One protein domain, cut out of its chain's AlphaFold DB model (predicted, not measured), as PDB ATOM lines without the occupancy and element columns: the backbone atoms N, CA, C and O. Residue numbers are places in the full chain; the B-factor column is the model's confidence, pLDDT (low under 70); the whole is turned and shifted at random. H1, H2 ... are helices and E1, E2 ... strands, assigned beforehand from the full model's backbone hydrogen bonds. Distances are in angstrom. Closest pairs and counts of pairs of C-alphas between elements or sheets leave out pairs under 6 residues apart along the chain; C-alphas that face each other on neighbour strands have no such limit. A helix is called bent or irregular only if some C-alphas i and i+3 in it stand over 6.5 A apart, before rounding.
ATOM      1  N   ASN A 127     114.454 177.633  57.089       45.91
ATOM      2  CA  ASN A 127     115.275 177.218  58.239       45.91
ATOM      3  C   ASN A 127     116.706 177.807  58.200       45.91
ATOM      4  O   ASN A 127     117.435 177.700  59.186       45.91
ATOM      5  N   PHE A 128     117.122 178.396  57.066       51.78
ATOM      6  CA  PHE A 128     118.471 178.918  56.839       51.78
ATOM      7  C   PHE A 128     118.537 180.421  56.576       51.78
ATOM      8  O   PHE A 128     119.621 181.000  56.649       51.78
ATOM      9  N   SER A 129     117.400 181.077  56.327       51.88
ATOM     10  CA  SER A 129     117.344 182.527  56.101       51.88
ATOM     11  C   SER A 129     117.951 183.314  57.272       51.88
ATOM     12  O   SER A 129     118.682 184.282  57.057       51.88
ATOM     13  N   GLY A 130     117.785 182.822  58.505       55.00
ATOM     14  CA  GLY A 130     118.417 183.386  59.698       55.00
ATOM     15  C   GLY A 130     119.952 183.343  59.710       55.00
ATOM     16  O   GLY A 130     120.588 184.093  60.458       55.00
ATOM     17  N   PHE A 131     120.587 182.517  58.875       61.09
ATOM     18  CA  PHE A 131     122.045 182.510  58.710       61.09
ATOM     19  C   PHE A 131     122.529 183.484  57.632       61.09
ATOM     20  O   PHE A 131     123.685 183.899  57.695       61.09
ATOM     21  N   LEU A 132     121.665 183.894  56.697       68.50
ATOM     22  CA  LEU A 132     122.031 184.795  55.598       68.50
ATOM     23  C   LEU A 132     122.292 186.219  56.098       68.50
ATOM     24  O   LEU A 132     123.267 186.869  55.711       68.50
ATOM     25  N   ASP A 133     121.426 186.705  56.990       75.12
ATOM     26  CA  ASP A 133     121.534 188.060  57.511       75.12
ATOM     27  C   ASP A 133     120.829 188.238  58.864       75.12
ATOM     28  O   ASP A 133     119.944 187.467  59.238       75.12
ATOM     29  N   ARG A 134     121.218 189.266  59.626       81.69
ATOM     30  CA  ARG A 134     120.673 189.500  60.974       81.69
ATOM     31  C   ARG A 134     119.164 189.804  60.982       81.69
ATOM     32  O   ARG A 134     118.479 189.190  61.792       81.69
ATOM     33  N   PRO A 135     118.609 190.677  60.123       85.00
ATOM     34  CA  PRO A 135     117.163 190.921  60.107       85.00
ATOM     35  C   PRO A 135     116.317 189.686  59.766       85.00
ATOM     36  O   PRO A 135     115.237 189.514  60.321       85.00
ATOM     37  N   LEU A 136     116.821 188.796  58.903       82.12
ATOM     38  CA  LEU A 136     116.175 187.510  58.612       82.12
ATOM     39  C   LEU A 136     116.190 186.584  59.837       82.12
ATOM     40  O   LEU A 136     115.224 185.871  60.091       82.12
ATOM     41  N   ARG A 137     117.253 186.640  60.646       78.81
ATOM     42  CA  ARG A 137     117.331 185.919  61.927       78.81
ATOM     43  C   ARG A 137     116.364 186.467  62.962       78.81
ATOM     44  O   ARG A 137     115.739 185.700  63.686       78.81
ATOM     45  N   ASP A 138     116.263 187.789  63.040       83.75
ATOM     46  CA  ASP A 138     115.315 188.458  63.921       83.75
ATOM     47  C   ASP A 138     113.881 188.059  63.526       83.75
ATOM     48  O   ASP A 138     113.076 187.723  64.393       83.75
ATOM     49  N   LEU A 139     113.578 188.004  62.223       86.19
ATOM     50  CA  LEU A 139     112.298 187.514  61.711       86.19
ATOM     51  C   LEU A 139     112.014 186.063  62.103       86.19
ATOM     52  O   LEU A 139     110.918 185.782  62.587       86.19
ATOM     53  N   ASP A 140     112.989 185.168  61.948       78.00
ATOM     54  CA  ASP A 140     112.862 183.773  62.380       78.00
ATOM     55  C   ASP A 140     112.565 183.664  63.881       78.00
ATOM     56  O   ASP A 140     111.629 182.984  64.303       78.00
ATOM     57  N   PHE A 141     113.276 184.434  64.704       81.62
ATOM     58  CA  PHE A 141     113.018 184.477  66.137       81.62
ATOM     59  C   PHE A 141     111.584 184.936  66.462       81.62
ATOM     60  O   PHE A 141     110.881 184.274  67.230       81.62
ATOM     61  N   TYR A 142     111.122 186.051  65.886       87.56
ATOM     62  CA  TYR A 142     109.805 186.614  66.214       87.56
ATOM     63  C   TYR A 142     108.639 185.798  65.671       87.56
ATOM     64  O   TYR A 142     107.606 185.684  66.330       87.56
ATOM     65  N   SER A 143     108.797 185.192  64.507       84.00
ATOM     66  CA  SER A 143     107.798 184.272  63.985       84.00
ATOM     67  C   SER A 143     107.774 182.971  64.815       84.00
ATOM     68  O   SER A 143     106.723 182.358  64.969       84.00
ATOM     69  N   GLY A 144     108.887 182.579  65.450       77.38
ATOM     70  CA  GLY A 144     108.905 181.475  66.414       77.38
ATOM     71  C   GLY A 144     108.137 181.811  67.697       77.38
ATOM     72  O   GLY A 144     107.448 180.957  68.257       77.38
ATOM     73  N   VAL A 145     108.197 183.075  68.138       83.69
ATOM     74  CA  VAL A 145     107.334 183.591  69.216       83.69
ATOM     75  C   VAL A 145     105.862 183.519  68.805       83.69
ATOM     76  O   VAL A 145     105.043 183.074  69.606       83.69
ATOM     77  N   TYR A 146     105.535 183.906  67.567       88.31
ATOM     78  CA  TYR A 146     104.184 183.785  67.014       88.31
ATOM     79  C   TYR A 146     103.663 182.343  67.060       88.31
ATOM     80  O   TYR A 146     102.602 182.093  67.631       88.31
ATOM     81  N   ASP A 147     104.434 181.387  66.536       80.69
ATOM     82  CA  ASP A 147     104.049 179.973  66.527       80.69
ATOM     83  C   ASP A 147     103.737 179.475  67.946       80.69
ATOM     84  O   ASP A 147     102.728 178.803  68.177       80.69
ATOM     85  N   ALA A 148     104.574 179.841  68.922       78.56
ATOM     86  CA  ALA A 148     104.376 179.458  70.314       78.56
ATOM     87  C   ALA A 148     103.054 179.999  70.883       78.56
ATOM     88  O   ALA A 148     102.304 179.244  71.506       78.56
ATOM     89  N   VAL A 149     102.733 181.279  70.662       85.38
ATOM     90  CA  VAL A 149     101.496 181.868  71.203       85.38
ATOM     91  C   VAL A 149     100.241 181.351  70.515       85.38
ATOM     92  O   VAL A 149      99.244 181.120  71.198       85.38
ATOM     93  N   VAL A 150     100.292 181.088  69.206       85.81
ATOM     94  CA  VAL A 150      99.182 180.455  68.480       85.81
ATOM     95  C   VAL A 150      98.907 179.066  69.036       85.81
ATOM     96  O   VAL A 150      97.760 178.707  69.253       85.81
ATOM     97  N   GLN A 151      99.936 178.288  69.359       80.12
ATOM     98  CA  GLN A 151      99.728 176.948  69.914       80.12
ATOM     99  C   GLN A 151      99.167 176.959  71.321       80.12
ATOM    100  O   GLN A 151      98.352 176.096  71.650       80.12
ATOM    101  N   ILE A 152      99.592 177.915  72.146       79.50
ATOM    102  CA  ILE A 152      98.981 178.123  73.457       79.50
ATOM    103  C   ILE A 152      97.503 178.478  73.253       79.50
ATOM    104  O   ILE A 152      96.648 177.822  73.840       79.50
ATOM    105  N   ALA A 153      97.182 179.411  72.351       87.56
ATOM    106  CA  ALA A 153      95.806 179.798  72.038       87.56
ATOM    107  C   ALA A 153      94.948 178.633  71.501       87.56
ATOM    108  O   ALA A 153      93.827 178.410  71.961       87.56
ATOM    109  N   THR A 154      95.486 177.829  70.586       85.06
ATOM    110  CA  THR A 154      94.841 176.607  70.092       85.06
ATOM    111  C   THR A 154      94.598 175.630  71.229       85.06
ATOM    112  O   THR A 154      93.499 175.090  71.358       85.06
ATOM    113  N   ARG A 155      95.591 175.422  72.099       80.81
ATOM    114  CA  ARG A 155      95.466 174.513  73.238       80.81
ATOM    115  C   ARG A 155      94.388 174.972  74.215       80.81
ATOM    116  O   ARG A 155      93.616 174.143  74.691       80.81
ATOM    117  N   GLU A 156      94.333 176.265  74.487       82.69
ATOM    118  CA  GLU A 156      93.310 176.906  75.305       82.69
ATOM    119  C   GLU A 156      91.896 176.633  74.755       82.69
ATOM    120  O   GLU A 156      91.026 176.151  75.484       82.69
ATOM    121  N   CYS A 157      91.686 176.816  73.448       84.88
ATOM    122  CA  CYS A 157      90.414 176.506  72.783       84.88
ATOM    123  C   CYS A 157      90.080 174.999  72.770       84.88
ATOM    124  O   CYS A 157      88.931 174.608  72.993       84.88
ATOM    125  N   GLU A 158      91.069 174.122  72.573       80.25
ATOM    126  CA  GLU A 158      90.874 172.667  72.656       80.25
ATOM    127  C   GLU A 158      90.441 172.210  74.064       80.25
ATOM    128  O   GLU A 158      89.581 171.330  74.219       80.25
ATOM    129  N   VAL A 159      91.074 172.772  75.102       75.00
ATOM    130  CA  VAL A 159      90.790 172.453  76.508       75.00
ATOM    131  C   VAL A 159      89.396 172.944  76.885       75.00
ATOM    132  O   VAL A 159      88.623 172.163  77.446       75.00
ATOM    133  N   GLN A 160      89.042 174.171  76.493       78.12
ATOM    134  CA  GLN A 160      87.707 174.735  76.679       78.12
ATOM    135  C   GLN A 160      86.614 173.816  76.104       78.12
ATOM    136  O   GLN A 160      85.671 173.430  76.801       78.12
ATOM    137  N   GLY A 161      86.767 173.364  74.855       72.00
ATOM    138  CA  GLY A 161      85.775 172.503  74.214       72.00
ATOM    139  C   GLY A 161      84.598 173.231  73.576       72.00
ATOM    140  O   GLY A 161      84.702 174.415  73.275       72.00
ATOM    141  N   PRO A 162      83.453 172.545  73.385       72.88
ATOM    142  CA  PRO A 162      82.283 173.110  72.720       72.88
ATOM    143  C   PRO A 162      81.460 174.019  73.651       72.88
ATOM    144  O   PRO A 162      80.293 174.288  73.381       72.88
ATOM    145  N   TYR A 163      82.032 174.456  74.775       74.44
ATOM    146  CA  TYR A 163      81.371 175.317  75.751       74.44
ATOM    147  C   TYR A 163      82.010 176.702  75.710       74.44
ATOM    148  O   TYR A 163      83.235 176.773  75.679       74.44
ATOM    149  N   PRO A 164      81.239 177.798  75.711       82.62
ATOM    150  CA  PRO A 164      81.800 179.137  75.861       82.62
ATOM    151  C   PRO A 164      82.329 179.349  77.290       82.62
ATOM    152  O   PRO A 164      81.760 178.814  78.245       82.62
ATOM    153  N   VAL A 165      83.396 180.137  77.445       80.94
ATOM    154  CA  VAL A 165      83.969 180.518  78.749       80.94
ATOM    155  C   VAL A 165      84.210 182.019  78.770       80.94
ATOM    156  O   VAL A 165      84.990 182.528  77.972       80.94
ATOM    157  N   GLU A 166      83.562 182.718  79.704       81.31
ATOM    158  CA  GLU A 166      83.642 184.177  79.855       81.31
ATOM    159  C   GLU A 166      83.441 184.907  78.515       81.31
ATOM    160  O   GLU A 166      82.351 184.872  77.948       81.31
ATOM    161  N   ASN A 167      84.497 185.535  77.992       81.19
ATOM    162  CA  ASN A 167      84.486 186.274  76.736       81.19
ATOM    163  C   ASN A 167      84.871 185.419  75.520       81.19
ATOM    164  O   ASN A 167      84.870 185.968  74.423       81.19
ATOM    165  N   ARG A 168      85.187 184.123  75.695       88.75
ATOM    166  CA  ARG A 168      85.653 183.188  74.657       88.75
ATOM    167  C   ARG A 168      84.528 182.281  74.131       88.75
ATOM    168  O   ARG A 168      84.005 181.475  74.905       88.75
ATOM    169  N   PRO A 169      84.128 182.352  72.840       89.69
ATOM    170  CA  PRO A 169      83.075 181.510  72.292       89.69
ATOM    171  C   PRO A 169      83.546 180.062  72.168       89.69
ATOM    172  O   PRO A 169      84.741 179.770  72.204       89.69
ATOM    173  N   ALA A 170      82.587 179.150  72.020       87.44
ATOM    174  CA  ALA A 170      82.872 177.746  71.761       87.44
ATOM    175  C   ALA A 170      83.554 177.574  70.395       87.44
ATOM    176  O   ALA A 170      83.078 178.105  69.393       87.44
ATOM    177  N   ALA A 171      84.640 176.802  70.361       89.81
ATOM    178  CA  ALA A 171      85.273 176.397  69.114       89.81
ATOM    179  C   ALA A 171      84.560 175.181  68.503       89.81
ATOM    180  O   ALA A 171      83.953 174.371  69.215       89.81
ATOM    181  N   VAL A 172      84.668 175.033  67.184       88.56
ATOM    182  CA  VAL A 172      84.158 173.868  66.457       88.56
ATOM    183  C   VAL A 172      85.269 172.834  66.353       88.56
ATOM    184  O   VAL A 172      86.430 173.157  66.109       88.56
ATOM    185  N   PHE A 173      84.914 171.570  66.554       82.94
ATOM    186  CA  PHE A 173      85.834 170.445  66.445       82.94
ATOM    187  C   PHE A 173      85.583 169.702  65.144       82.94
ATOM    188  O   PHE A 173      84.442 169.564  64.702       82.94
ATOM    189  N   ARG A 174      86.655 169.183  64.554       78.94
ATOM    190  CA  ARG A 174      86.573 168.402  63.327       78.94
ATOM    191  C   ARG A 174      85.776 167.122  63.542       78.94
ATOM    192  O   ARG A 174      86.008 166.390  64.502       78.94
ATOM    193  N   MET A 175      84.913 166.802  62.584       72.19
ATOM    194  CA  MET A 175      84.139 165.556  62.578       72.19
ATOM    195  C   MET A 175      85.040 164.316  62.487       72.19
ATOM    196  O   MET A 175      84.803 163.323  63.169       72.19
ATOM    197  N   ASP A 176      86.097 164.382  61.673       64.25
ATOM    198  CA  ASP A 176      87.048 163.286  61.465       64.25
ATOM    199  C   ASP A 176      88.119 163.197  62.565       64.25
ATOM    200  O   ASP A 176      88.760 162.161  62.739       64.25
ATOM    201  N   ALA A 177      88.292 164.269  63.345       67.31
ATOM    202  CA  ALA A 177      89.224 164.322  64.461       67.31
ATOM    203  C   ALA A 177      88.644 165.141  65.633       67.31
ATOM    204  O   ALA A 177      89.047 166.287  65.826       67.31
ATOM    205  N   PRO A 178      87.775 164.554  66.482       63.56
ATOM    206  CA  PRO A 178      86.954 165.277  67.471       63.56
ATOM    207  C   PRO A 178      87.693 166.004  68.610       63.56
ATOM    208  O   PRO A 178      87.056 166.546  69.508       63.56
ATOM    209  N   LEU A 179      89.030 165.990  68.625       64.69
ATOM    210  CA  LEU A 179      89.853 166.810  69.528       64.69
ATOM    211  C   LEU A 179      90.647 167.902  68.833       64.69
ATOM    212  O   LEU A 179      91.288 168.699  69.513       64.69
ATOM    213  N   LEU A 180      90.682 167.884  67.509       74.94
ATOM    214  CA  LEU A 180      91.320 168.924  66.737       74.94
ATOM    215  C   LEU A 180      90.257 169.948  66.388       74.94
ATOM    216  O   LEU A 180      89.145 169.594  65.989       74.94
ATOM    217  N   LEU A 181      90.616 171.211  66.558       81.06
ATOM    218  CA  LEU A 181      89.761 172.304  66.142       81.06
ATOM    219  C   LEU A 181      89.602 172.272  64.623       81.06
ATOM    220  O   LEU A 181      90.536 171.937  63.888       81.06
ATOM    221  N   ASP A 182      88.403 172.605  64.166       86.00
ATOM    222  CA  ASP A 182      88.164 172.925  62.770       86.00
ATOM    223  C   ASP A 182      88.498 174.401  62.551       86.00
ATOM    224  O   ASP A 182      87.661 175.289  62.734       86.00
ATOM    225  N   GLU A 183      89.767 174.645  62.223       88.00
ATOM    226  CA  GLU A 183      90.345 175.972  61.992       88.00
ATOM    227  C   GLU A 183      89.706 176.684  60.783       88.00
ATOM    228  O   GLU A 183      89.825 177.902  60.675       88.00
ATOM    229  N   SER A 184      88.956 175.980  59.927       88.44
ATOM    230  CA  SER A 184      88.265 176.584  58.778       88.44
ATOM    231  C   SER A 184      86.958 177.305  59.133       88.44
ATOM    232  O   SER A 184      86.387 178.017  58.308       88.44
ATOM    233  N   THR A 185      86.476 177.151  60.370       92.50
ATOM    234  CA  THR A 185      85.205 177.734  60.824       92.50
ATOM    235  C   THR A 185      85.396 179.096  61.491       92.50
ATOM    236  O   THR A 185      86.376 179.338  62.203       92.50
ATOM    237  N   LEU A 186      84.419 179.992  61.314       95.12
ATOM    238  CA  LEU A 186      84.444 181.327  61.923       95.12
ATOM    239  C   LEU A 186      84.432 181.244  63.455       95.12
ATOM    240  O   LEU A 186      85.128 182.002  64.124       95.12
ATOM    241  N   GLU A 187      83.670 180.312  64.022       93.44
ATOM    242  CA  GLU A 187      83.534 180.103  65.465       93.44
ATOM    243  C   GLU A 187      84.868 179.703  66.105       93.44
ATOM    244  O   GLU A 187      85.278 180.304  67.103       93.44
ATOM    245  N   THR A 188      85.591 178.756  65.497       93.75
ATOM    246  CA  THR A 188      86.944 178.397  65.938       93.75
ATOM    247  C   THR A 188      87.883 179.591  65.855       93.75
ATOM    248  O   THR A 188      88.586 179.874  66.823       93.75
ATOM    249  N   GLN A 189      87.866 180.335  64.748       95.81
ATOM    250  CA  GLN A 189      88.736 181.498  64.594       95.81
ATOM    251  C   GLN A 189      88.423 182.608  65.611       95.81
ATOM    252  O   GLN A 189      89.343 183.269  66.088       95.81
ATOM    253  N   ARG A 190      87.162 182.801  66.022       96.25
ATOM    254  CA  ARG A 190      86.821 183.729  67.119       96.25
ATOM    255  C   ARG A 190      87.400 183.273  68.457       96.25
ATOM    256  O   ARG A 190      87.942 184.102  69.187       96.25
ATOM    257  N   CYS A 191      87.316 181.973  68.762       95.25
ATOM    258  CA  CYS A 191      87.946 181.413  69.959       95.25
ATOM    259  C   CYS A 191      89.460 181.658  69.939       95.25
ATOM    260  O   CYS A 191      90.011 182.184  70.909       95.25
ATOM    261  N   LEU A 192      90.113 181.333  68.817       94.62
ATOM    262  CA  LEU A 192      91.556 181.493  68.643       94.62
ATOM    263  C   LEU A 192      91.991 182.950  68.794       94.62
ATOM    264  O   LEU A 192      92.926 183.216  69.541       94.62
ATOM    265  N   GLY A 193      91.293 183.896  68.159       96.19
ATOM    266  CA  GLY A 193      91.635 185.318  68.232       96.19
ATOM    267  C   GLY A 193      91.599 185.872  69.656       96.19
ATOM    268  O   GLY A 193      92.497 186.607  70.069       96.19
ATOM    269  N   GLN A 194      90.607 185.466  70.451       96.00
ATOM    270  CA  GLN A 194      90.501 185.901  71.843       96.00
ATOM    271  C   GLN A 194      91.464 185.168  72.774       96.00
ATOM    272  O   GLN A 194      92.034 185.802  73.658       96.00
ATOM    273  N   ALA A 195      91.687 183.865  72.580       93.88
ATOM    274  CA  ALA A 195      92.719 183.143  73.320       93.88
ATOM    275  C   ALA A 195      94.107 183.743  73.049       93.88
ATOM    276  O   ALA A 195      94.862 184.003  73.983       93.88
ATOM    277  N   LEU A 196      94.411 184.037  71.783       95.38
ATOM    278  CA  LEU A 196      95.659 184.672  71.374       95.38
ATOM    279  C   LEU A 196      95.821 186.050  72.019       95.38
ATOM    280  O   LEU A 196      96.898 186.349  72.531       95.38
ATOM    281  N   ARG A 197      94.755 186.860  72.052       96.12
ATOM    282  CA  ARG A 197      94.755 188.153  72.747       96.12
ATOM    283  C   ARG A 197      95.154 188.006  74.211       96.12
ATOM    284  O   ARG A 197      96.069 188.696  74.651       96.12
ATOM    285  N   THR A 198      94.503 187.095  74.939       93.19
ATOM    286  CA  THR A 198      94.800 186.838  76.356       93.19
ATOM    287  C   THR A 198      96.271 186.469  76.546       93.19
ATOM    288  O   THR A 198      96.954 187.085  77.359       93.19
ATOM    289  N   VAL A 199      96.797 185.544  75.738       91.31
ATOM    290  CA  VAL A 199      98.206 185.119  75.813       91.31
ATOM    291  C   VAL A 199      99.163 186.284  75.531       91.31
ATOM    292  O   VAL A 199     100.159 186.459  76.235       91.31
ATOM    293  N   VAL A 200      98.873 187.109  74.521       94.25
ATOM    294  CA  VAL A 200      99.690 188.281  74.158       94.25
ATOM    295  C   VAL A 200      99.678 189.355  75.250       94.25
ATOM    296  O   VAL A 200     100.712 189.987  75.502       94.25
ATOM    297  N   GLU A 201      98.536 189.569  75.903       94.62
ATOM    298  CA  GLU A 201      98.387 190.500  77.025       94.62
ATOM    299  C   GLU A 201      99.140 189.999  78.269       94.62
ATOM    300  O   GLU A 201      99.943 190.747  78.834       94.62
ATOM    301  N   GLU A 202      98.967 188.729  78.647       91.50
ATOM    302  CA  GLU A 202      99.610 188.112  79.817       91.50
ATOM    303  C   GLU A 202     101.135 188.072  79.702       91.50
ATOM    304  O   GLU A 202     101.850 188.452  80.632       91.50
ATOM    305  N   LEU A 203     101.645 187.669  78.536       91.38
ATOM    306  CA  LEU A 203     103.080 187.639  78.249       91.38
ATOM    307  C   LEU A 203     103.650 189.029  77.916       91.38
ATOM    308  O   LEU A 203     104.851 189.157  77.674       91.38
ATOM    309  N   ARG A 204     102.807 190.073  77.903       93.81
ATOM    310  CA  ARG A 204     103.168 191.469  77.597       93.81
ATOM    311  C   ARG A 204     103.907 191.635  76.267       93.81
ATOM    312  O   ARG A 204     104.746 192.521  76.110       93.81
ATOM    313  N   LEU A 205     103.575 190.808  75.277       91.81
ATOM    314  CA  LEU A 205     104.284 190.771  73.992       91.81
ATOM    315  C   LEU A 205     104.069 192.038  73.156       91.81
ATOM    316  O   LEU A 205     104.926 192.401  72.353       91.81
ATOM    317  N   HIS A 206     102.975 192.757  73.410       90.81
ATOM    318  CA  HIS A 206     102.678 194.057  72.807       90.81
ATOM    319  C   HIS A 206     103.720 195.145  73.131       90.81
ATOM    320  O   HIS A 206     103.778 196.153  72.435       90.81
ATOM    321  N   GLN A 207     104.556 194.963  74.163       92.25
ATOM    322  CA  GLN A 207     105.613 195.921  74.515       92.25
ATOM    323  C   GLN A 207     106.761 195.946  73.496       92.25
ATOM    324  O   GLN A 207     107.504 196.924  73.425       92.25
ATOM    325  N   SER A 208     106.917 194.887  72.698       95.19
ATOM    326  CA  SER A 208     107.894 194.836  71.614       95.19
ATOM    327  C   SER A 208     107.215 195.147  70.284       95.19
ATOM    328  O   SER A 208     106.422 194.349  69.789       95.19
ATOM    329  N   ALA A 209     107.579 196.276  69.665       95.75
ATOM    330  CA  ALA A 209     107.049 196.679  68.360       95.75
ATOM    331  C   ALA A 209     107.253 195.593  67.286       95.75
ATOM    332  O   ALA A 209     106.360 195.334  66.485       95.75
ATOM    333  N   ARG A 210     108.402 194.904  67.317       95.19
ATOM    334  CA  ARG A 210     108.735 193.817  66.385       95.19
ATOM    335  C   ARG A 210     107.864 192.577  66.582       95.19
ATOM    336  O   ARG A 210     107.369 192.024  65.606       95.19
ATOM    337  N   VAL A 211     107.643 192.166  67.835       94.50
ATOM    338  CA  VAL A 211     106.774 191.017  68.149       94.50
ATOM    339  C   VAL A 211     105.332 191.337  67.772       94.50
ATOM    340  O   VAL A 211     104.698 190.550  67.078       94.50
ATOM    341  N   ALA A 212     104.832 192.509  68.177       95.94
ATOM    342  CA  ALA A 212     103.487 192.959  67.838       95.94
ATOM    343  C   ALA A 212     103.276 193.000  66.317       95.94
ATOM    344  O   ALA A 212     102.267 192.496  65.830       95.94
ATOM    345  N   TYR A 213     104.253 193.523  65.566       96.44
ATOM    346  CA  TYR A 213     104.235 193.539  64.104       96.44
ATOM    347  C   TYR A 213     104.099 192.139  63.502       96.44
ATOM    348  O   TYR A 213     103.185 191.894  62.714       96.44
ATOM    349  N   VAL A 214     104.974 191.212  63.897       93.25
ATOM    350  CA  VAL A 214     104.992 189.852  63.345       93.25
ATOM    351  C   VAL A 214     103.719 189.087  63.706       93.25
ATOM    352  O   VAL A 214     103.104 188.509  62.813       93.25
ATOM    353  N   ILE A 215     103.262 189.155  64.963       94.44
ATOM    354  CA  ILE A 215     101.998 188.530  65.386       94.44
ATOM    355  C   ILE A 215     100.838 189.064  64.547       94.44
ATOM    356  O   ILE A 215     100.073 188.294  63.974       94.44
ATOM    357  N   ALA A 216     100.733 190.383  64.413       96.00
ATOM    358  CA  ALA A 216      99.638 191.009  63.694       96.00
ATOM    359  C   ALA A 216      99.625 190.661  62.199       96.00
ATOM    360  O   ALA A 216      98.547 190.457  61.635       96.00
ATOM    361  N   LYS A 217     100.787 190.595  61.537       94.19
ATOM    362  CA  LYS A 217     100.852 190.243  60.113       94.19
ATOM    363  C   LYS A 217     100.625 188.747  59.880       94.19
ATOM    364  O   LYS A 217      99.830 188.409  59.005       94.19
ATOM    365  N   LEU A 218     101.234 187.866  60.676       92.12
ATOM    366  CA  LEU A 218     101.051 186.418  60.529       92.12
ATOM    367  C   LEU A 218      99.636 185.970  60.877       92.12
ATOM    368  O   LEU A 218      99.057 185.228  60.093       92.12
ATOM    369  N   SER A 219      99.029 186.491  61.950       93.31
ATOM    370  CA  SER A 219      97.633 186.180  62.287       93.31
ATOM    371  C   SER A 219      96.672 186.490  61.145       93.31
ATOM    372  O   SER A 219      95.772 185.707  60.867       93.31
ATOM    373  N   ARG A 220      96.858 187.616  60.448       94.44
ATOM    374  CA  ARG A 220      96.006 187.969  59.302       94.44
ATOM    375  C   ARG A 220      96.155 186.986  58.151       94.44
ATOM    376  O   ARG A 220      95.152 186.608  57.547       94.44
ATOM    377  N   LEU A 221      97.392 186.595  57.844       90.94
ATOM    378  CA  LEU A 221      97.670 185.592  56.818       90.94
ATOM    379  C   LEU A 221      97.067 184.238  57.220       90.94
ATOM    380  O   LEU A 221      96.428 183.602  56.388       90.94
ATOM    381  N   GLU A 222      97.166 183.866  58.502       89.94
ATOM    382  CA  GLU A 222      96.603 182.633  59.071       89.94
ATOM    383  C   GLU A 222      95.106 182.557  58.959       89.94
ATOM    384  O   GLU A 222      94.582 181.655  58.309       89.94
ATOM    385  N   VAL A 223      94.418 183.547  59.511       92.19
ATOM    386  CA  VAL A 223      92.964 183.630  59.436       92.19
ATOM    387  C   VAL A 223      92.502 183.577  57.979       92.19
ATOM    388  O   VAL A 223      91.537 182.888  57.655       92.19
ATOM    389  N   THR A 224      93.209 184.262  57.079       91.06
ATOM    390  CA  THR A 224      92.860 184.283  55.655       91.06
ATOM    391  C   THR A 224      92.999 182.917  54.996       91.06
ATOM    392  O   THR A 224      92.073 182.474  54.316       91.06
ATOM    393  N   ALA A 225      94.129 182.245  55.198       88.69
ATOM    394  CA  ALA A 225      94.388 180.941  54.609       88.69
ATOM    395  C   ALA A 225      93.480 179.849  55.193       88.69
ATOM    396  O   ALA A 225      92.944 179.043  54.438       88.69
ATOM    397  N   GLN A 226      93.251 179.862  56.509       88.06
ATOM    398  CA  GLN A 226      92.417 178.874  57.197       88.06
ATOM    399  C   GLN A 226      90.948 178.964  56.774       88.06
ATOM    400  O   GLN A 226      90.315 177.945  56.512       88.06
ATOM    401  N   LEU A 227      90.413 180.182  56.630       89.94
ATOM    402  CA  LEU A 227      89.049 180.394  56.135       89.94
ATOM    403  C   LEU A 227      88.911 180.171  54.622       89.94
ATOM    404  O   LEU A 227      87.793 180.131  54.111       89.94
ATOM    405  N   GLY A 228      90.022 180.107  53.884       88.38
ATOM    406  CA  GLY A 228      90.014 179.958  52.429       88.38
ATOM    407  C   GLY A 228      89.387 181.135  51.668       88.38
ATOM    408  O   GLY A 228      89.104 180.997  50.482       88.38
ATOM    409  N   SER A 229      89.148 182.286  52.318       91.06
ATOM    410  CA  SER A 229      88.568 183.471  51.675       91.06
ATOM    411  C   SER A 229      89.037 184.782  52.303       91.06
ATOM    412  O   SER A 229      88.771 185.057  53.480       91.06
ATOM    413  N   ARG A 230      89.616 185.673  51.483       93.88
ATOM    414  CA  ARG A 230      89.960 187.053  51.895       93.88
ATOM    415  C   ARG A 230      88.750 187.843  52.378       93.88
ATOM    416  O   ARG A 230      88.863 188.653  53.297       93.88
ATOM    417  N   SER A 231      87.589 187.615  51.765       94.94
ATOM    418  CA  SER A 231      86.359 188.334  52.105       94.94
ATOM    419  C   SER A 231      85.846 187.960  53.501       94.94
ATOM    420  O   SER A 231      85.488 188.844  54.284       94.94
ATOM    421  N   ALA A 232      85.865 186.665  53.840       93.88
ATOM    422  CA  ALA A 232      85.481 186.168  55.158       93.88
ATOM    423  C   ALA A 232      86.480 186.630  56.225       93.88
ATOM    424  O   ALA A 232      86.074 187.147  57.265       93.88
ATOM    425  N   ALA A 233      87.777 186.540  55.922       94.44
ATOM    426  CA  ALA A 233      88.833 186.993  56.814       94.44
ATOM    427  C   ALA A 233      88.757 188.494  57.101       94.44
ATOM    428  O   ALA A 233      88.842 188.890  58.255       94.44
ATOM    429  N   THR A 234      88.507 189.335  56.093       96.31
ATOM    430  CA  THR A 234      88.359 190.792  56.284       96.31
ATOM    431  C   THR A 234      87.222 191.121  57.253       96.31
ATOM    432  O   THR A 234      87.391 191.959  58.137       96.31
ATOM    433  N   LYS A 235      86.073 190.443  57.124       97.25
ATOM    434  CA  LYS A 235      84.941 190.616  58.047       97.25
ATOM    435  C   LYS A 235      85.314 190.176  59.460       97.25
ATOM    436  O   LYS A 235      85.071 190.919  60.404       97.25
ATOM    437  N   LEU A 236      85.941 189.007  59.591       96.62
ATOM    438  CA  LEU A 236      86.320 188.456  60.887       96.62
ATOM    439  C   LEU A 236      87.401 189.292  61.593       96.62
ATOM    440  O   LEU A 236      87.328 189.499  62.800       96.62
ATOM    441  N   LEU A 237      88.375 189.822  60.850       97.12
ATOM    442  CA  LEU A 237      89.450 190.671  61.373       97.12
ATOM    443  C   LEU A 237      88.939 192.019  61.916       97.12
ATOM    444  O   LEU A 237      89.619 192.644  62.726       97.12
ATOM    445  N   ALA A 238      87.742 192.455  61.510       96.88
ATOM    446  CA  ALA A 238      87.078 193.637  62.062       96.88
ATOM    447  C   ALA A 238      86.334 193.355  63.385       96.88
ATOM    448  O   ALA A 238      85.974 194.291  64.105       96.88
ATOM    449  N   GLU A 239      86.104 192.085  63.729       96.56
ATOM    450  CA  GLU A 239      85.412 191.698  64.960       96.56
ATOM    451  C   GLU A 239      86.311 191.864  66.206       96.56
ATOM    452  O   GLU A 239      87.537 191.778  66.102       96.56
ATOM    453  N   PRO A 240      85.737 192.015  67.420       94.69
ATOM    454  CA  PRO A 240      86.499 192.151  68.670       94.69
ATOM    455  C   PRO A 240      87.504 191.027  68.956       94.69
ATOM    456  O   PRO A 240      88.464 191.227  69.701       94.69
ATOM    457  N   ALA A 241      87.286 189.843  68.377       94.19
ATOM    458  CA  ALA A 241      88.195 188.713  68.509       94.19
ATOM    459  C   ALA A 241      89.565 188.957  67.856       94.19
ATOM    460  O   ALA A 241      90.544 188.358  68.289       94.19
ATOM    461  N   TRP A 242      89.651 189.846  66.864       97.06
ATOM    462  CA  TRP A 242      90.862 190.060  66.063       97.06
ATOM    463  C   TRP A 242      91.228 191.530  65.847       97.06
ATOM    464  O   TRP A 242      92.391 191.833  65.593       97.06
ATOM    465  N   ASN A 243      90.285 192.462  65.991       96.44
ATOM    466  CA  ASN A 243      90.534 193.884  65.741       96.44
ATOM    467  C   ASN A 243      91.590 194.500  66.680       96.44
ATOM    468  O   ASN A 243      92.218 195.500  66.334       96.44
ATOM    469  N   TRP A 244      91.841 193.863  67.828       95.75
ATOM    470  CA  TRP A 244      92.886 194.229  68.784       95.75
ATOM    471  C   TRP A 244      94.297 194.138  68.193       95.75
ATOM    472  O   TRP A 244      95.204 194.780  68.718       95.75
ATOM    473  N   LEU A 245      94.491 193.382  67.103       95.62
ATOM    474  CA  LEU A 245      95.779 193.297  66.417       95.62
ATOM    475  C   LEU A 245      96.274 194.675  65.954       95.62
ATOM    476  O   LEU A 245      97.483 194.882  65.912       95.62
ATOM    477  N   GLY A 246      95.362 195.597  65.604       93.44
ATOM    478  CA  GLY A 246      95.695 196.936  65.101       93.44
ATOM    479  C   GLY A 246      96.647 196.914  63.896       93.44
ATOM    480  O   GLY A 246      96.902 195.865  63.313       93.44
ATOM    481  N   GLU A 247      97.212 198.056  63.509       94.00
ATOM    482  CA  GLU A 247      98.280 198.127  62.492       94.00
ATOM    483  C   GLU A 247      99.601 198.553  63.151       94.00
ATOM    484  O   GLU A 247      99.994 199.721  63.046       94.00
ATOM    485  N   PRO A 248     100.269 197.640  63.884       92.38
ATOM    486  CA  PRO A 248     101.533 197.935  64.545       92.38
ATOM    487  C   PRO A 248     102.568 198.403  63.526       92.38
ATOM    488  O   PRO A 248     102.693 197.843  62.436       92.38
ATOM    489  N   GLN A 249     103.315 199.435  63.905       92.81
ATOM    490  CA  GLN A 249     104.365 200.023  63.085       92.81
ATOM    491  C   GLN A 249     105.728 199.616  63.628       92.81
ATOM    492  O   GLN A 249     105.945 199.574  64.843       92.81
ATOM    493  N   LEU A 250     106.651 199.330  62.718       94.50
ATOM    494  CA  LEU A 250     108.049 199.134  63.068       94.50
ATOM    495  C   LEU A 250     108.760 200.488  63.189       94.50
ATOM    496  O   LEU A 250     108.339 201.460  62.556       94.50
ATOM    497  N   PRO A 251     109.849 200.571  63.975       92.12
ATOM    498  CA  PRO A 251     110.717 201.741  63.967       92.12
ATOM    499  C   PRO A 251     111.219 202.060  62.554       92.12
ATOM    500  O   PRO A 251     111.454 201.164  61.742       92.12
ATOM    501  N   LEU A 252     111.416 203.346  62.265       89.62
ATOM    502  CA  LEU A 252     111.913 203.781  60.964       89.62
ATOM    503  C   LEU A 252     113.295 203.165  60.678       89.62
ATOM    504  O   LEU A 252     114.191 203.220  61.519       89.62
ATOM    505  N   GLY A 253     113.452 202.575  59.491       87.69
ATOM    506  CA  GLY A 253     114.680 201.893  59.069       87.69
ATOM    507  C   GLY A 253     114.815 200.439  59.537       87.69
ATOM    508  O   GLY A 253     115.816 199.795  59.212       87.69
ATOM    509  N   ASP A 254     113.837 199.897  60.269       93.19
ATOM    510  CA  ASP A 254     113.849 198.495  60.681       93.19
ATOM    511  C   ASP A 254     113.654 197.551  59.481       93.19
ATOM    512  O   ASP A 254     112.662 197.619  58.753       93.19
ATOM    513  N   GLN A 255     114.608 196.641  59.292       93.50
ATOM    514  CA  GLN A 255     114.651 195.716  58.156       93.50
ATOM    515  C   GLN A 255     113.739 194.492  58.323       93.50
ATOM    516  O   GLN A 255     113.604 193.695  57.394       93.50
ATOM    517  N   LEU A 256     113.075 194.344  59.475       91.56
ATOM    518  CA  LEU A 256     112.108 193.275  59.716       91.56
ATOM    519  C   LEU A 256     110.891 193.370  58.781       91.56
ATOM    520  O   LEU A 256     110.375 192.346  58.348       91.56
ATOM    521  N   GLY A 257     110.444 194.585  58.451       92.88
ATOM    522  CA  GLY A 257     109.306 194.820  57.555       92.88
ATOM    523  C   GLY A 257     109.585 194.353  56.123       92.88
ATOM    524  O   GLY A 257     108.854 193.493  55.629       92.88
ATOM    525  N   PRO A 258     110.662 194.850  55.483       93.56
ATOM    526  CA  PRO A 258     111.145 194.351  54.198       93.56
ATOM    527  C   PRO A 258     111.400 192.839  54.176       93.56
ATOM    528  O   PRO A 258     110.951 192.150  53.261       93.56
ATOM    529  N   ALA A 259     112.056 192.303  55.214       90.25
ATOM    530  CA  ALA A 259     112.288 190.865  55.345       90.25
ATOM    531  C   ALA A 259     110.971 190.077  55.368       90.25
ATOM    532  O   ALA A 259     110.824 189.101  54.637       90.25
ATOM    533  N   PHE A 260     110.001 190.530  56.169       89.94
ATOM    534  CA  PHE A 260     108.675 189.925  56.252       89.94
ATOM    535  C   PHE A 260     107.973 189.936  54.892       89.94
ATOM    536  O   PHE A 260     107.525 188.896  54.418       89.94
ATOM    537  N   ALA A 261     107.921 191.101  54.242       90.88
ATOM    538  CA  ALA A 261     107.277 191.259  52.943       90.88
ATOM    539  C   ALA A 261     107.885 190.327  51.886       90.88
ATOM    540  O   ALA A 261     107.148 189.748  51.088       90.88
ATOM    541  N   ALA A 262     109.207 190.144  51.911       88.94
ATOM    542  CA  ALA A 262     109.897 189.246  51.001       88.94
ATOM    543  C   ALA A 262     109.527 187.774  51.236       88.94
ATOM    544  O   ALA A 262     109.142 187.089  50.284       88.94
ATOM    545  N   VAL A 263     109.579 187.293  52.486       82.56
ATOM    546  CA  VAL A 263     109.277 185.880  52.796       82.56
ATOM    547  C   VAL A 263     107.803 185.533  52.607       82.56
ATOM    548  O   VAL A 263     107.484 184.388  52.309       82.56
ATOM    549  N   THR A 264     106.898 186.510  52.729       84.88
ATOM    550  CA  THR A 264     105.460 186.304  52.501       84.88
ATOM    551  C   THR A 264     104.996 186.737  51.109       84.88
ATOM    552  O   THR A 264     103.798 186.894  50.882       84.88
ATOM    553  N   SER A 265     105.920 186.989  50.177       86.25
ATOM    554  CA  SER A 265     105.589 187.535  48.853       86.25
ATOM    555  C   SER A 265     104.935 186.521  47.912       86.25
ATOM    556  O   SER A 265     104.287 186.920  46.940       86.25
ATOM    557  N   ARG A 266     105.100 185.219  48.176       82.00
ATOM    558  CA  ARG A 266     104.557 184.142  47.346       82.00
ATOM    559  C   ARG A 266     103.428 183.411  48.052       82.00
ATOM    560  O   ARG A 266     103.547 182.989  49.199       82.00
ATOM    561  N   THR A 267     102.347 183.214  47.308       83.69
ATOM    562  CA  THR A 267     101.175 182.461  47.750       83.69
ATOM    563  C   THR A 267     100.754 181.458  46.689       83.69
ATOM    564  O   THR A 267     100.867 181.741  45.496       83.69
ATOM    565  N   ALA A 268     100.202 180.335  47.122       81.38
ATOM    566  CA  ALA A 268      99.608 179.295  46.298       81.38
ATOM    567  C   ALA A 268      98.206 178.927  46.825       81.38
ATOM    568  O   ALA A 268      97.848 179.283  47.958       81.38
ATOM    569  N   PRO A 269      97.377 178.241  46.021       79.50
ATOM    570  CA  PRO A 269      96.138 177.645  46.507       79.50
ATOM    571  C   PRO A 269      96.426 176.692  47.673       79.50
ATOM    572  O   PRO A 269      97.367 175.904  47.618       79.50
ATOM    573  N   CYS A 270      95.626 176.762  48.738       76.00
ATOM    574  CA  CYS A 270      95.828 175.921  49.924       76.00
ATOM    575  C   CYS A 270      95.545 174.429  49.682       76.00
ATOM    576  O   CYS A 270      95.999 173.577  50.442       76.00
ATOM    577  N   HIS A 271      94.766 174.116  48.650       75.94
ATOM    578  CA  HIS A 271      94.434 172.768  48.197       75.94
ATOM    579  C   HIS A 271      94.010 172.833  46.721       75.94
ATOM    580  O   HIS A 271      93.718 173.914  46.212       75.94
ATOM    581  N   GLU A 272      93.957 171.693  46.028       72.56
ATOM    582  CA  GLU A 272      93.718 171.630  44.571       72.56
ATOM    583  C   GLU A 272      92.402 172.288  44.126       72.56
ATOM    584  O   GLU A 272      92.315 172.833  43.029       72.56
ATOM    585  N   THR A 273      91.382 172.274  44.985       75.38
ATOM    586  CA  THR A 273      90.072 172.886  44.718       75.38
ATOM    587  C   THR A 273      89.950 174.338  45.199       75.38
ATOM    588  O   THR A 273      88.867 174.913  45.094       75.38
ATOM    589  N   ALA A 274      91.010 174.936  45.757       79.75
ATOM    590  CA  ALA A 274      90.957 176.293  46.295       79.75
ATOM    591  C   ALA A 274      90.936 177.324  45.160       79.75
ATOM    592  O   ALA A 274      91.764 177.300  44.250       79.75
ATOM    593  N   THR A 275      90.001 178.268  45.238       82.75
ATOM    594  CA  THR A 275      89.815 179.324  44.230       82.75
ATOM    595  C   THR A 275      90.748 180.517  44.427       82.75
ATOM    596  O   THR A 275      90.992 181.270  43.486       82.75
ATOM    597  N   GLU A 276      91.288 180.697  45.634       87.19
ATOM    598  CA  GLU A 276      92.198 181.785  45.984       87.19
ATOM    599  C   GLU A 276      93.590 181.242  46.359       87.19
ATOM    600  O   GLU A 276      93.724 180.231  47.051       87.19
ATOM    601  N   SER A 277      94.647 181.949  45.943       88.00
ATOM    602  CA  SER A 277      96.023 181.678  46.382       88.00
ATOM    603  C   SER A 277      96.299 182.386  47.707       88.00
ATOM    604  O   SER A 277      96.568 183.590  47.725       88.00
ATOM    605  N   LEU A 278      96.165 181.652  48.813       83.75
ATOM    606  CA  LEU A 278      96.203 182.197  50.178       83.75
ATOM    607  C   LEU A 278      97.254 181.541  51.071       83.75
ATOM    608  O   LEU A 278      97.689 182.161  52.037       83.75
ATOM    609  N   CYS A 279      97.670 180.317  50.758       80.69
ATOM    610  CA  CYS A 279      98.697 179.632  51.524       80.69
ATOM    611  C   CYS A 279     100.069 180.111  51.082       80.69
ATOM    612  O   CYS A 279     100.313 180.312  49.894       80.69
ATOM    613  N   LEU A 280     100.959 180.318  52.042       78.44
ATOM    614  CA  LEU A 280     102.304 180.794  51.759       78.44
ATOM    615  C   LEU A 280     103.096 179.688  51.057       78.44
ATOM    616  O   LEU A 280     103.020 178.522  51.442       78.44
ATOM    617  N   LEU A 281     103.802 180.068  49.995       73.50
ATOM    618  CA  LEU A 281     104.639 179.170  49.210       73.50
ATOM    619  C   LEU A 281     106.105 179.487  49.484       73.50
ATOM    620  O   LEU A 281     106.491 180.655  49.512       73.50
ATOM    621  N   ASP A 282     106.914 178.444  49.623       67.81
ATOM    622  CA  ASP A 282     108.346 178.596  49.841       67.81
ATOM    623  C   ASP A 282     109.027 179.195  48.607       67.81
ATOM    624  O   ASP A 282     108.978 178.583  47.535       67.81
ATOM    625  N   PRO A 283     109.676 180.367  48.725       66.19
ATOM    626  CA  PRO A 283     110.451 180.905  47.625       66.19
ATOM    627  C   PRO A 283     111.745 180.103  47.443       66.19
ATOM    628  O   PRO A 283     112.361 179.645  48.414       66.19
ATOM    629  N   THR A 284     112.208 179.989  46.199       69.44
ATOM    630  CA  THR A 284     113.605 179.611  45.934       69.44
ATOM    631  C   THR A 284     114.555 180.700  46.447       69.44
ATOM    632  O   THR A 284     114.133 181.799  46.811       69.44
ATOM    633  N   ILE A 285     115.863 180.425  46.496       69.69
ATOM    634  CA  ILE A 285     116.834 181.432  46.948       69.69
ATOM    635  C   ILE A 285     116.837 182.651  46.022       69.69
ATOM    636  O   ILE A 285     116.848 183.775  46.511       69.69
ATOM    637  N   ASP A 286     116.756 182.441  44.710       72.88
ATOM    638  CA  ASP A 286     116.708 183.528  43.733       72.88
ATOM    639  C   ASP A 286     115.431 184.350  43.889       72.88
ATOM    640  O   ASP A 286     115.495 185.574  43.989       72.88
ATOM    641  N   GLU A 287     114.286 183.684  44.035       77.31
ATOM    642  CA  GLU A 287     113.007 184.352  44.276       77.31
ATOM    643  C   GLU A 287     113.008 185.144  45.587       77.31
ATOM    644  O   GLU A 287     112.456 186.244  45.646       77.31
ATOM    645  N   LEU A 288     113.644 184.614  46.638       81.94
ATOM    646  CA  LEU A 288     113.798 185.304  47.915       81.94
ATOM    647  C   LEU A 288     114.703 186.532  47.775       81.94
ATOM    648  O   LEU A 288     114.343 187.597  48.270       81.94
ATOM    649  N   LEU A 289     115.851 186.415  47.103       84.81
ATOM    650  CA  LEU A 289     116.757 187.544  46.865       84.81
ATOM    651  C   LEU A 289     116.067 188.641  46.042       84.81
ATOM    652  O   LEU A 289     116.179 189.819  46.375       84.81
ATOM    653  N   GLU A 290     115.287 188.268  45.028       87.50
ATOM    654  CA  GLU A 290     114.479 189.203  44.235       87.50
ATOM    655  C   GLU A 290     113.367 189.845  45.053       87.50
ATOM    656  O   GLU A 290     113.081 191.033  44.903       87.50
ATOM    657  N   ALA A 291     112.712 189.076  45.920       88.94
ATOM    658  CA  ALA A 291     111.697 189.600  46.819       88.94
ATOM    659  C   ALA A 291     112.304 190.572  47.843       88.94
ATOM    660  O   ALA A 291     111.708 191.612  48.103       88.94
ATOM    661  N   LEU A 292     113.503 190.288  48.361       91.06
ATOM    662  CA  LEU A 292     114.238 191.177  49.264       91.06
ATOM    663  C   LEU A 292     114.647 192.475  48.558       91.06
ATOM    664  O   LEU A 292     114.414 193.551  49.103       91.06
ATOM    665  N   GLN A 293     115.168 192.403  47.329       91.81
ATOM    666  CA  GLN A 293     115.456 193.596  46.523       91.81
ATOM    667  C   GLN A 293     114.196 194.439  46.288       91.81
ATOM    668  O   GLN A 293     114.215 195.647  46.516       91.81
ATOM    669  N   ARG A 294     113.085 193.811  45.876       93.94
ATOM    670  CA  ARG A 294     111.801 194.501  45.645       93.94
ATOM    671  C   ARG A 294     111.208 195.103  46.915       93.94
ATOM    672  O   ARG A 294     110.513 196.107  46.831       93.94
ATOM    673  N   ALA A 295     111.466 194.492  48.066       92.62
ATOM    674  CA  ALA A 295     111.044 194.996  49.365       92.62
ATOM    675  C   ALA A 295     111.960 196.110  49.907       92.62
ATOM    676  O   ALA A 295     111.770 196.531  51.043       92.62
ATOM    677  N   GLU A 296     112.945 196.567  49.121       93.69
ATOM    678  CA  GLU A 296     113.942 197.572  49.515       93.69
ATOM    679  C   GLU A 296     114.737 197.155  50.764       93.69
ATOM    680  O   GLU A 296     115.114 197.970  51.608       93.69
ATOM    681  N   TYR A 297     114.997 195.851  50.891       93.62
ATOM    682  CA  TYR A 297     115.755 195.292  51.999       93.62
ATOM    683  C   TYR A 297     117.208 195.781  51.982       93.62
ATOM    684  O   TYR A 297     117.937 195.593  51.005       93.62
ATOM    685  N   VAL A 298     117.652 196.351  53.101       93.12
ATOM    686  CA  VAL A 298     119.025 196.808  53.307       93.12
ATOM    687  C   VAL A 298     119.813 195.738  54.073       93.12
ATOM    688  O   VAL A 298     119.604 195.555  55.277       93.12
ATOM    689  N   PRO A 299     120.752 195.042  53.412       88.81
ATOM    690  CA  PRO A 299     121.535 193.980  54.030       88.81
ATOM    691  C   PRO A 299     122.487 194.485  55.119       88.81
ATOM    692  O   PRO A 299     123.203 195.477  54.944       88.81
ATOM    693  N   SER A 300     122.555 193.748  56.229       83.50
ATOM    694  CA  SER A 300     123.456 194.051  57.346       83.50
ATOM    695  C   SER A 300     124.817 193.358  57.214       83.50
ATOM    696  O   SER A 300     125.842 193.912  57.623       83.50
ATOM    697  N   SER A 301     124.853 192.171  56.601       79.19
ATOM    698  CA  SER A 301     126.073 191.393  56.394       79.19
ATOM    699  C   SER A 301     126.734 191.695  55.034       79.19
ATOM    700  O   SER A 301     126.042 191.948  54.045       79.19
ATOM    701  N   PRO A 302     128.082 191.651  54.935       76.06
ATOM    702  CA  PRO A 302     128.777 191.757  53.649       76.06
ATOM    703  C   PRO A 302     128.369 190.659  52.660       76.06
ATOM    704  O   PRO A 302     128.200 190.940  51.483       76.06
ATOM    705  N   SER A 303     128.144 189.437  53.154       74.25
ATOM    706  CA  SER A 303     127.685 188.308  52.336       74.25
ATOM    707  C   SER A 303     126.322 188.594  51.705       74.25
ATOM    708  O   SER A 303     126.143 188.401  50.510       74.25
ATOM    709  N   MET A 304     125.376 189.134  52.478       81.44
ATOM    710  CA  MET A 304     124.051 189.476  51.967       81.44
ATOM    711  C   MET A 304     124.083 190.689  51.026       81.44
ATOM    712  O   MET A 304     123.305 190.748  50.078       81.44
ATOM    713  N   ARG A 305     125.006 191.641  51.239       85.62
ATOM    714  CA  ARG A 305     125.277 192.708  50.261       85.62
ATOM    715  C   ARG A 305     125.702 192.128  48.924       85.62
ATOM    716  O   ARG A 305     125.077 192.458  47.924       85.62
ATOM    717  N   ASP A 306     126.691 191.238  48.935       78.62
ATOM    718  CA  ASP A 306     127.160 190.572  47.723       78.62
ATOM    719  C   ASP A 306     126.016 189.784  47.068       78.62
ATOM    720  O   ASP A 306     125.796 189.927  45.869       78.62
TER     721      ASP A 306
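What this domain is: This is residues 127 to 306 of the 508 residues of an uncharacterized protein of Chloroflexi bacterium (UniProt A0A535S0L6). What does the domain look like? One long helix, H2, runs along the body; H3 and H4, side by side and running opposite ways, pack across it, with H5 on H4. Where H2 begins, H1 folds back on it and H6 packs on it, with H7 on H6, while the small hairpin of E1 and E2 sits by residues 221 to 227 of H4. What is it made of, and how large is it? The printed part has 180 residues with eight named helices and two named strands, in the order H1 H2 H3 H4 H5 H6 E1 E2 H7 H8; the sheet, E1 - E2, is antiparallel and the class is mostly helix. It is compact, with a radius of gyration of the C-alphas of 17.3 A, and spans 55 by 40 by 26 A.

How they stand to each other: What touches the hub? H1, residues 127 to 132, and the hub H2, residues 134 to 160, form a helical hairpin and touch, closest at C-alphas Gly 130 and Arg 137, 3.5 A. H2 touches H3, residues 186 to 202, at a steep tilt of 64 degrees, closest at C-alphas Ala 153 and Ala 195, 4.7 A, and H4, residues 209 to 227, at a steep tilt of 56 degrees, closest at C-alphas Tyr 146 and Ile 215, 5.5 A. It also touches H6, residues 256 to 263, about perpendicular at 79 degrees, closest at C-alphas Pro 135 and Leu 256, 5.6 A. What lies farther out? H4 touches H5, residues 230 to 237, closest at C-alphas Thr 224 and Ala 233, 5.0 A; H6 touches H7, residues 285 to 294, closest at C-alphas Ala 262 and Ala 291, 4.6 A. H8, residues 302 to 306, is close to H1 but not clearly touching, closest at C-alphas Leu 132 and Met 304, 6.3 A. What do the backbone N and O atoms show? In the hairpin of E1, residues 267 to 269, and E2, residues 277 to 280, N 268 and O 279 are 2.8 A apart, within hydrogen-bond range. Every O i to N i+4 pair is within range in H2, H3, H5, H6, H7 and H8, and 14 of 15 in H4; irregular H1, with C-alphas 127 and 130 7.1 A apart, has 0 of 2, but 2 of 3 O i to N i+3 pairs.

Where its parts are: Where do the first and last elements lie? H1 begins at C-alpha 127, (115.275, 177.218, 58.239), and H8 ends at C-alpha 306, (127.160, 190.572, 47.723). How long are the longer helices? From first to last C-alpha H2 measures 39.4 A, H4 27.2 A and H3 24.4 A.

The domain as a whole: How far does it reach, and is it cut? The two C-alphas farthest apart, Tyr 163 and Asp 306, are 55.8 A apart, and the printed part has no cut. Which links are long, and where is confidence low? The links H2 to H3 and H5 to H6 are long, and pLDDT is under 70 at residues 127 to 132, 176 to 179 and 282 to 285.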